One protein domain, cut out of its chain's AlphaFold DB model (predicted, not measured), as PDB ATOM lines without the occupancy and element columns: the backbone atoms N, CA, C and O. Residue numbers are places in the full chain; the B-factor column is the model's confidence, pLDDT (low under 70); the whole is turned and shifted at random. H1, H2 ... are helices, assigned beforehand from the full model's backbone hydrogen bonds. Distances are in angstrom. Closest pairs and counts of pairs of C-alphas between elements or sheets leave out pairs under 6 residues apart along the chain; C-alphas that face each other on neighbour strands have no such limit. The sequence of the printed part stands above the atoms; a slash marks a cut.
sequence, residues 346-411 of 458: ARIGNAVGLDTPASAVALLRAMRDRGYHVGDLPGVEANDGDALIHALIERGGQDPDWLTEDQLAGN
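Overview. This is residues 346 to 411 of the 458 residues of the protein "CobN/Magnesium Chelatase family protein" of Mycobacterium intracellulare 1956 (UniProt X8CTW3). Two helices, H1 and H2, meet near their first turns and part from there about at right angles as an L, while a long loop, residues 370 to 384, leads from the far end of H1 back to the start of H2. A small third helix, H3, sits near the far end of H2, loosely joined to the rest, and makes no contact with H1. The printed part has 66 residues with three named helices in the order H1, H2, H3 and no named strand; the class is all helix, though under half of the residues, 32 of 66, are in named elements. The whole is only just loose, close to compact, with a radius of gyration of the C-alphas of 13.4 A, and the C-alphas span 38 by 29 by 16 A.

Along the chain. H1, the longest helix, holds residues 356 to 369 and measures 19.8 A from first to last C-alpha; it begins at C-alpha 356 (269.693, 373.934, 209.586) and ends at C-alpha 369 (254.135, 368.523, 220.650). H2 holds residues 385 to 396 and measures 16.0 A. H3 holds residues 405 to 410, measures 8.4 A and ends at C-alpha 410 (251.550, 385.168, 194.124).

Arrangement. H1 touches H2 with residues 357 to 361 alone, and H2 touches H1 with residues 385 to 389 alone. Their closest C-alphas are those of Pro 357 and Gly 385, 4.4 A apart. The lines of H1 and H2 stand about perpendicular, at 85 degrees, and their centres are 14.1 A apart. H2 and H3 are close but not clearly touching, the closest C-alphas being those of Arg 395 and Gln 407, 7.2 A apart. The lines of H2 and H3 stand about perpendicular, at 76 degrees. H1 and H3 are apart. In H1, H2 and H3 every pair of O i and N i+4 is within hydrogen-bond range.

Size, cuts and confidence. The two C-alphas farthest apart are those of Arg 370 and Asp 401, 39.1 A. The first and last printed C-alphas, those of Ala 346 and Asn 411, are 21.1 A apart. The printed part has no cut. The link from H1 to H2 is long, with 15 residues, whose C-alphas lie 8 to 20 A from the mean of all C-alphas; the link from H2 to H3 is short, with 8 residues. The mean pLDDT of the printed part is 84.0; it is 95 in H1, 85 in H2 and 65 in H3. Seventeen residues are under 70: residues 346 to 347, 396 to 397 and 399 to 411.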
ATOM      1  N   ALA A 346     271.269 378.351 197.036       63.28
ATOM      2  CA  ALA A 346     272.249 377.420 197.603       63.28
ATOM      3  C   ALA A 346     272.740 377.771 199.026       63.28
ATOM      4  O   ALA A 346     273.489 376.993 199.613       63.28
ATOM      5  N   ARG A 347     272.406 378.953 199.562       69.06
ATOM      6  CA  ARG A 347     272.867 379.436 200.875       69.06
ATOM      7  C   ARG A 347     271.733 379.741 201.851       69.06
ATOM      8  O   ARG A 347     272.006 380.293 202.918       69.06
ATOM      9  N   ILE A 348     270.489 379.396 201.515       76.56
ATOM     10  CA  ILE A 348     269.377 379.543 202.457       76.56
ATOM     11  C   ILE A 348     269.588 378.580 203.627       76.56
ATOM     12  O   ILE A 348     269.821 377.390 203.438       76.56
ATOM     13  N   GLY A 349     269.533 379.120 204.843       72.62
ATOM     14  CA  GLY A 349     269.786 378.384 206.073       72.62
ATOM     15  C   GLY A 349     271.265 378.085 206.317       72.62
ATOM     16  O   GLY A 349     271.568 377.159 207.061       72.62
ATOM     17  N   ASN A 350     272.203 378.826 205.719       79.56
ATOM     18  CA  ASN A 350     273.624 378.604 205.984       79.56
ATOM     19  C   ASN A 350     273.974 378.960 207.443       79.56
ATOM     20  O   ASN A 350     273.917 380.130 207.836       79.56
ATOM     21  N   ALA A 351     274.358 377.949 208.224       80.31
ATOM     22  CA  ALA A 351     274.806 378.062 209.605       80.31
ATOM     23  C   ALA A 351     276.050 377.185 209.817       80.31
ATOM     24  O   ALA A 351     276.115 376.041 209.368       80.31
ATOM     25  N   VAL A 352     277.073 377.731 210.480       83.00
ATOM     26  CA  VAL A 352     278.363 377.045 210.644       83.00
ATOM     27  C   VAL A 352     278.204 375.851 211.586       83.00
ATOM     28  O   VAL A 352     277.905 376.028 212.762       83.00
ATOM     29  N   GLY A 353     278.430 374.640 211.070       86.00
ATOM     30  CA  GLY A 353     278.409 373.405 211.864       86.00
ATOM     31  C   GLY A 353     277.015 372.909 212.268       86.00
ATOM     32  O   GLY A 353     276.931 371.997 213.088       86.00
ATOM     33  N   LEU A 354     275.942 373.475 211.705       89.94
ATOM     34  CA  LEU A 354     274.558 373.104 212.004       89.94
ATOM     35  C   LEU A 354     273.844 372.608 210.741       89.94
ATOM     36  O   LEU A 354     273.860 373.276 209.709       89.94
ATOM     37  N   ASP A 355     273.166 371.465 210.843       91.50
ATOM     38  CA  ASP A 355     272.191 371.036 209.837       91.50
ATOM     39  C   ASP A 355     270.892 371.827 210.043       91.50
ATOM     40  O   ASP A 355     270.028 371.456 210.844       91.50
ATOM     41  N   THR A 356     270.800 372.989 209.396       91.88
ATOM     42  CA  THR A 356     269.693 373.934 209.586       91.88
ATOM     43  C   THR A 356     268.333 373.358 209.180       91.88
ATOM     44  O   THR A 356     267.400 373.500 209.975       91.88
ATOM     45  N   PRO A 357     268.170 372.691 208.016       91.31
ATOM     46  CA  PRO A 357     266.893 372.076 207.655       91.31
ATOM     47  C   PRO A 357     266.445 371.001 208.653       91.31
ATOM     48  O   PRO A 357     265.303 371.044 209.119       91.31
ATOM     49  N   ALA A 358     267.336 370.086 209.052       92.81
ATOM     50  CA  ALA A 358     266.995 369.054 210.031       92.81
ATOM     51  C   ALA A 358     266.674 369.657 211.409       92.81
ATOM     52  O   ALA A 358     265.706 369.253 212.058       92.81
ATOM     53  N   SER A 359     267.434 370.669 211.837       95.19
ATOM     54  CA  SER A 359     267.204 371.375 213.105       95.19
ATOM     55  C   SER A 359     265.862 372.109 213.119       95.19
ATOM     56  O   SER A 359     265.150 372.073 214.123       95.19
ATOM     57  N   ALA A 360     265.477 372.735 212.003       95.12
ATOM     58  CA  ALA A 360     264.184 373.397 211.862       95.12
ATOM     59  C   ALA A 360     263.021 372.397 211.942       95.12
ATOM     60  O   ALA A 360     262.055 372.648 212.660       95.12
ATOM     61  N   VAL A 361     263.125 371.241 211.275       96.06
ATOM     62  CA  VAL A 361     262.123 370.165 211.380       96.06
ATOM     63  C   VAL A 361     261.997 369.673 212.825       96.06
ATOM     64  O   VAL A 361     260.882 369.576 213.341       96.06
ATOM     65  N   ALA A 362     263.119 369.417 213.503       96.62
ATOM     66  CA  ALA A 362     263.121 368.989 214.901       96.62
ATOM     67  C   ALA A 362     262.459 370.028 215.826       96.62
ATOM     68  O   ALA A 362     261.620 369.668 216.654       96.62
ATOM     69  N   LEU A 363     262.772 371.315 215.640       97.25
ATOM     70  CA  LEU A 363     262.155 372.421 216.374       97.25
ATOM     71  C   LEU A 363     260.640 372.488 216.133       97.25
ATOM     72  O   LEU A 363     259.874 372.548 217.091       97.25
ATOM     73  N   LEU A 364     260.191 372.444 214.876       96.88
ATOM     74  CA  LEU A 364     258.771 372.542 214.517       96.88
ATOM     75  C   LEU A 364     257.955 371.367 215.074       96.88
ATOM     76  O   LEU A 364     256.848 371.570 215.575       96.88
ATOM     77  N   ARG A 365     258.507 370.148 215.059       96.31
ATOM     78  CA  ARG A 365     257.878 368.980 215.699       96.31
ATOM     79  C   ARG A 365     257.777 369.167 217.213       96.31
ATOM     80  O   ARG A 365     256.691 369.009 217.762       96.31
ATOM     81  N   ALA A 366     258.858 369.593 217.870       97.12
ATOM     82  CA  ALA A 366     258.849 369.860 219.308       97.12
ATOM     83  C   ALA A 366     257.852 370.969 219.694       97.12
ATOM     84  O   ALA A 366     257.159 370.862 220.707       97.12
ATOM     85  N   MET A 367     257.729 372.019 218.876       97.44
ATOM     86  CA  MET A 367     256.729 373.074 219.056       97.44
ATOM     87  C   MET A 367     255.306 372.521 218.933       97.44
ATOM     88  O   MET A 367     254.465 372.795 219.788       97.44
ATOM     89  N   ARG A 368     255.026 371.697 217.921       96.00
ATOM     90  CA  ARG A 368     253.721 371.041 217.777       96.00
ATOM     91  C   ARG A 368     253.374 370.181 218.989       96.00
ATOM     92  O   ARG A 368     252.271 370.304 219.517       96.00
ATOM     93  N   ASP A 369     254.320 369.380 219.472       96.50
ATOM     94  CA  ASP A 369     254.135 368.523 220.650       96.50
ATOM     95  C   ASP A 369     253.885 369.344 221.929       96.50
ATOM     96  O   ASP A 369     253.240 368.879 222.869       96.50
ATOM     97  N   ARG A 370     254.343 370.604 221.958       96.62
ATOM     98  CA  ARG A 370     254.069 371.576 223.029       96.62
ATOM     99  C   ARG A 370     252.793 372.403 222.823       96.62
ATOM    100  O   ARG A 370     252.524 373.287 223.636       96.62
ATOM    101  N   GLY A 371     252.011 372.120 221.781       96.44
ATOM    102  CA  GLY A 371     250.708 372.736 221.519       96.44
ATOM    103  C   GLY A 371     250.734 373.986 220.637       96.44
ATOM    104  O   GLY A 371     249.722 374.677 220.562       96.44
ATOM    105  N   TYR A 372     251.851 374.300 219.975       97.75
ATOM    106  CA  TYR A 372     251.885 375.392 218.998       97.75
ATOM    107  C   TYR A 372     251.152 375.009 217.707       97.75
ATOM    108  O   TYR A 372     251.249 373.878 217.221       97.75
ATOM    109  N   HIS A 373     250.484 375.982 217.092       96.12
ATOM    110  CA  HIS A 373     249.891 375.826 215.767       96.12
ATOM    111  C   HIS A 373     250.942 376.019 214.665       96.12
ATOM    112  O   HIS A 373     251.141 377.121 214.164       96.12
ATOM    113  N   VAL A 374     251.610 374.927 214.282       93.38
ATOM    114  CA  VAL A 374     252.636 374.933 213.218       93.38
ATOM    115  C   VAL A 374     252.066 374.812 211.798       93.38
ATOM    116  O   VAL A 374     252.768 375.105 210.835       93.38
ATOM    117  N   GLY A 375     250.796 374.415 211.658       91.50
ATOM    118  CA  GLY A 375     250.151 374.193 210.362       91.50
ATOM    119  C   GLY A 375     250.660 372.947 209.627       91.50
ATOM    120  O   GLY A 375     251.304 372.081 210.218       91.50
ATOM    121  N   ASP A 376     250.339 372.859 208.336       91.94
ATOM    122  CA  ASP A 376     250.800 371.791 207.442       91.94
ATOM    123  C   ASP A 376     252.005 372.280 206.625       91.94
ATOM    124  O   ASP A 376     251.864 372.935 205.589       91.94
ATOM    125  N   LEU A 377     253.203 372.036 207.161       91.75
ATOM    126  CA  LEU A 377     254.472 372.413 206.541       91.75
ATOM    127  C   LEU A 377     255.136 371.179 205.906       91.75
ATOM    128  O   LEU A 377     255.339 370.177 206.607       91.75
ATOM    129  N   PRO A 378     255.531 371.240 204.616       92.31
ATOM    130  CA  PRO A 378     256.228 370.144 203.951       92.31
ATOM    131  C   PRO A 378     257.462 369.685 204.731       92.31
ATOM    132  O   PRO A 378     258.216 370.499 205.258       92.31
ATOM    133  N   GLY A 379     257.647 368.369 204.823       90.25
ATOM    134  CA  GLY A 379     258.800 367.767 205.494       90.25
ATOM    135  C   GLY A 379     258.689 367.620 207.013       90.25
ATOM    136  O   GLY A 379     259.337 366.744 207.579       90.25
ATOM    137  N   VAL A 380     257.816 368.367 207.700       92.12
ATOM    138  CA  VAL A 380     257.722 368.297 209.172       92.12
ATOM    139  C   VAL A 380     257.195 366.939 209.649       92.12
ATOM    140  O   VAL A 380     257.810 366.308 210.513       92.12
ATOM    141  N   GLU A 381     256.104 366.434 209.060       91.12
ATOM    142  CA  GLU A 381     255.574 365.104 209.407       91.12
ATOM    143  C   GLU A 381     256.484 363.968 208.941       91.12
ATOM    144  O   GLU A 381     256.761 363.035 209.700       91.12
ATOM    145  N   ALA A 382     256.993 364.084 207.712       91.69
ATOM    146  CA  ALA A 382     257.860 363.094 207.080       91.69
ATOM    147  C   ALA A 382     259.286 363.061 207.662       91.69
ATOM    148  O   ALA A 382     260.052 362.162 207.330       91.69
ATOM    149  N   ASN A 383     259.621 364.009 208.546       93.19
ATOM    150  CA  ASN A 383     260.961 364.210 209.092       93.19
ATOM    151  C   ASN A 383     262.024 364.418 207.994       93.19
ATOM    152  O   ASN A 383     263.093 363.811 208.021       93.19
ATOM    153  N   ASP A 384     261.690 365.264 207.022       93.75
ATOM    154  CA  ASP A 384     262.466 365.533 205.814       93.75
ATOM    155  C   ASP A 384     262.817 367.028 205.741       93.75
ATOM    156  O   ASP A 384     261.970 367.876 205.449       93.75
ATOM    157  N   GLY A 385     264.075 367.356 206.044       90.81
ATOM    158  CA  GLY A 385     264.585 368.727 205.976       90.81
ATOM    159  C   GLY A 385     264.648 369.274 204.547       90.81
ATOM    160  O   GLY A 385     264.410 370.468 204.345       90.81
ATOM    161  N   ASP A 386     264.890 368.416 203.555       90.94
ATOM    162  CA  ASP A 386     265.002 368.820 202.152       90.94
ATOM    163  C   ASP A 386     263.643 369.294 201.631       90.94
ATOM    164  O   ASP A 386     263.534 370.339 200.988       90.94
ATOM    165  N   ALA A 387     262.570 368.579 201.975       92.06
ATOM    166  CA  ALA A 387     261.213 369.002 201.641       92.06
ATOM    167  C   ALA A 387     260.854 370.368 202.256       92.06
ATOM    168  O   ALA A 387     260.219 371.191 201.590       92.06
ATOM    169  N   LEU A 388     261.282 370.638 203.497       91.12
ATOM    170  CA  LEU A 388     261.027 371.917 204.166       91.12
ATOM    171  C   LEU A 388     261.771 373.073 203.481       91.12
ATOM    172  O   LEU A 388     261.168 374.109 203.188       91.12
ATOM    173  N   ILE A 389     263.070 372.909 203.213       88.31
ATOM    174  CA  ILE A 389     263.883 373.980 202.626       88.31
ATOM    175  C   ILE A 389     263.498 374.247 201.167       88.31
ATOM    176  O   ILE A 389     263.436 375.407 200.759       88.31
ATOM    177  N   HIS A 390     263.151 373.211 200.394       87.31
ATOM    178  CA  HIS A 390     262.648 373.376 199.030       87.31
ATOM    179  C   HIS A 390     261.324 374.143 199.004       87.31
ATOM    180  O   HIS A 390     261.175 375.056 198.195       87.31
ATOM    181  N   ALA A 391     260.400 373.849 199.926       87.19
ATOM    182  CA  ALA A 391     259.146 374.594 200.037       87.19
ATOM    183  C   ALA A 391     259.375 376.072 200.408       87.19
ATOM    184  O   ALA A 391     258.667 376.950 199.910       87.19
ATOM    185  N   LEU A 392     260.371 376.361 201.256       86.25
ATOM    186  CA  LEU A 392     260.760 377.732 201.592       86.25
ATOM    187  C   LEU A 392     261.357 378.467 200.384       86.25
ATOM    188  O   LEU A 392     260.986 379.611 200.132       86.25
ATOM    189  N   ILE A 393     262.248 377.820 199.627       82.50
ATOM    190  CA  ILE A 393     262.847 378.381 198.407       82.50
ATOM    191  C   ILE A 393     261.762 378.685 197.368       82.50
ATOM    192  O   ILE A 393     261.715 379.789 196.833       82.50
ATOM    193  N   GLU A 394     260.858 377.736 197.120       80.88
ATOM    194  CA  GLU A 394     259.806 377.860 196.107       80.88
ATOM    195  C   GLU A 394     258.848 379.028 196.392       80.88
ATOM    196  O   GLU A 394     258.433 379.730 195.468       80.88
ATOM    197  N   ARG A 395     258.505 379.239 197.671       76.88
ATOM    198  CA  ARG A 395     257.481 380.208 198.104       76.88
ATOM    199  C   ARG A 395     258.039 381.526 198.644       76.88
ATOM    200  O   ARG A 395     257.276 382.475 198.803       76.88
ATOM    201  N   GLY A 396     259.328 381.579 198.974       69.00
ATOM    202  CA  GLY A 396     259.948 382.695 199.695       69.00
ATOM    203  C   GLY A 396     261.338 383.097 199.201       69.00
ATOM    204  O   GLY A 396     261.920 384.022 199.768       69.00
ATOM    205  N   GLY A 397     261.873 382.441 198.167       69.50
ATOM    206  CA  GLY A 397     263.145 382.809 197.550       69.50
ATOM    207  C   GLY A 397     263.121 384.236 196.995       69.50
ATOM    208  O   GLY A 397     262.170 384.639 196.333       69.50
ATOM    209  N   GLN A 398     264.172 385.005 197.283       70.25
ATOM    210  CA  GLN A 398     264.402 386.358 196.748       70.25
ATOM    211  C   GLN A 398     265.628 386.379 195.815       70.25
ATOM    212  O   GLN A 398     266.252 387.421 195.629       70.25
ATOM    213  N   ASP A 399     266.025 385.216 195.286       68.94
ATOM    214  CA  ASP A 399     267.173 385.084 194.389       68.94
ATOM    215  C   ASP A 399     266.830 385.699 193.019       68.94
ATOM    216  O   ASP A 399     265.942 385.177 192.340       68.94
ATOM    217  N   PRO A 400     267.500 386.786 192.588       64.62
ATOM    218  CA  PRO A 400     267.167 387.476 191.342       64.62
ATOM    219  C   PRO A 400     267.240 386.583 190.099       64.62
ATOM    220  O   PRO A 400     266.525 386.842 189.135       64.62
ATOM    221  N   ASP A 401     268.068 385.532 190.122       64.62
ATOM    222  CA  ASP A 401     268.231 384.607 188.993       64.62
ATOM    223  C   ASP A 401     267.012 383.679 188.811       64.62
ATOM    224  O   ASP A 401     266.832 383.086 187.746       64.62
ATOM    225  N   TRP A 402     266.170 383.549 189.843       63.81
ATOM    226  CA  TRP A 402     265.049 382.604 189.903       63.81
ATOM    227  C   TRP A 402     263.713 383.255 190.277       63.81
ATOM    228  O   TRP A 402     262.692 382.571 190.280       63.81
ATOM    229  N   LEU A 403     263.708 384.554 190.591       67.31
ATOM    230  CA  LEU A 403     262.521 385.303 190.985       67.31
ATOM    231  C   LEU A 403     261.664 385.624 189.755       67.31
ATOM    232  O   LEU A 403     262.009 386.476 188.936       67.31
ATOM    233  N   THR A 404     260.528 384.947 189.627       67.62
ATOM    234  CA  THR A 404     259.570 385.189 188.538       67.62
ATOM    235  C   THR A 404     258.514 386.232 188.923       67.62
ATOM    236  O   THR A 404     258.168 386.385 190.097       67.62
ATOM    237  N   GLU A 405     257.954 386.939 187.932       64.12
ATOM    238  CA  GLU A 405     256.834 387.873 188.152       64.12
ATOM    239  C   GLU A 405     255.618 387.174 188.788       64.12
ATOM    240  O   GLU A 405     254.959 387.755 189.650       64.12
ATOM    241  N   ASP A 406     255.376 385.905 188.444       64.50
ATOM    242  CA  ASP A 406     254.295 385.092 189.011       64.50
ATOM    243  C   ASP A 406     254.515 384.768 190.499       64.50
ATOM    244  O   ASP A 406     253.563 384.796 191.280       64.50
ATOM    245  N   GLN A 407     255.758 384.526 190.935       65.56
ATOM    246  CA  GLN A 407     256.085 384.336 192.357       65.56
ATOM    247  C   GLN A 407     255.921 385.630 193.163       65.56
ATOM    248  O   GLN A 407     255.392 385.606 194.276       65.56
ATOM    249  N   LEU A 408     256.320 386.773 192.598       65.56
ATOM    250  CA  LEU A 408     256.113 388.090 193.210       65.56
ATOM    251  C   LEU A 408     254.624 388.442 193.309       65.56
ATOM    252  O   LEU A 408     254.159 388.913 194.349       65.56
ATOM    253  N   ALA A 409     253.857 388.189 192.248       63.88
ATOM    254  CA  ALA A 409     252.417 388.416 192.221       63.88
ATOM    255  C   ALA A 409     251.661 387.446 193.144       63.88
ATOM    256  O   ALA A 409     250.676 387.846 193.768       63.88
ATOM    257  N   GLY A 410     252.129 386.204 193.270       64.31
ATOM    258  CA  GLY A 410     251.550 385.168 194.124       64.31
ATOM    259  C   GLY A 410     251.861 385.310 195.616       64.31
ATOM    260  O   GLY A 410     251.247 384.608 196.417       64.31
ATOM    261  N   ASN A 411     252.771 386.209 196.013       68.88
ATOM    262  CA  ASN A 411     253.117 386.392 197.420       68.88
ATOM    263  C   ASN A 411     251.925 386.987 198.205       68.88
ATOM    264  O   ASN A 411     251.479 388.103 197.900       68.88
TER     265      ASN A 411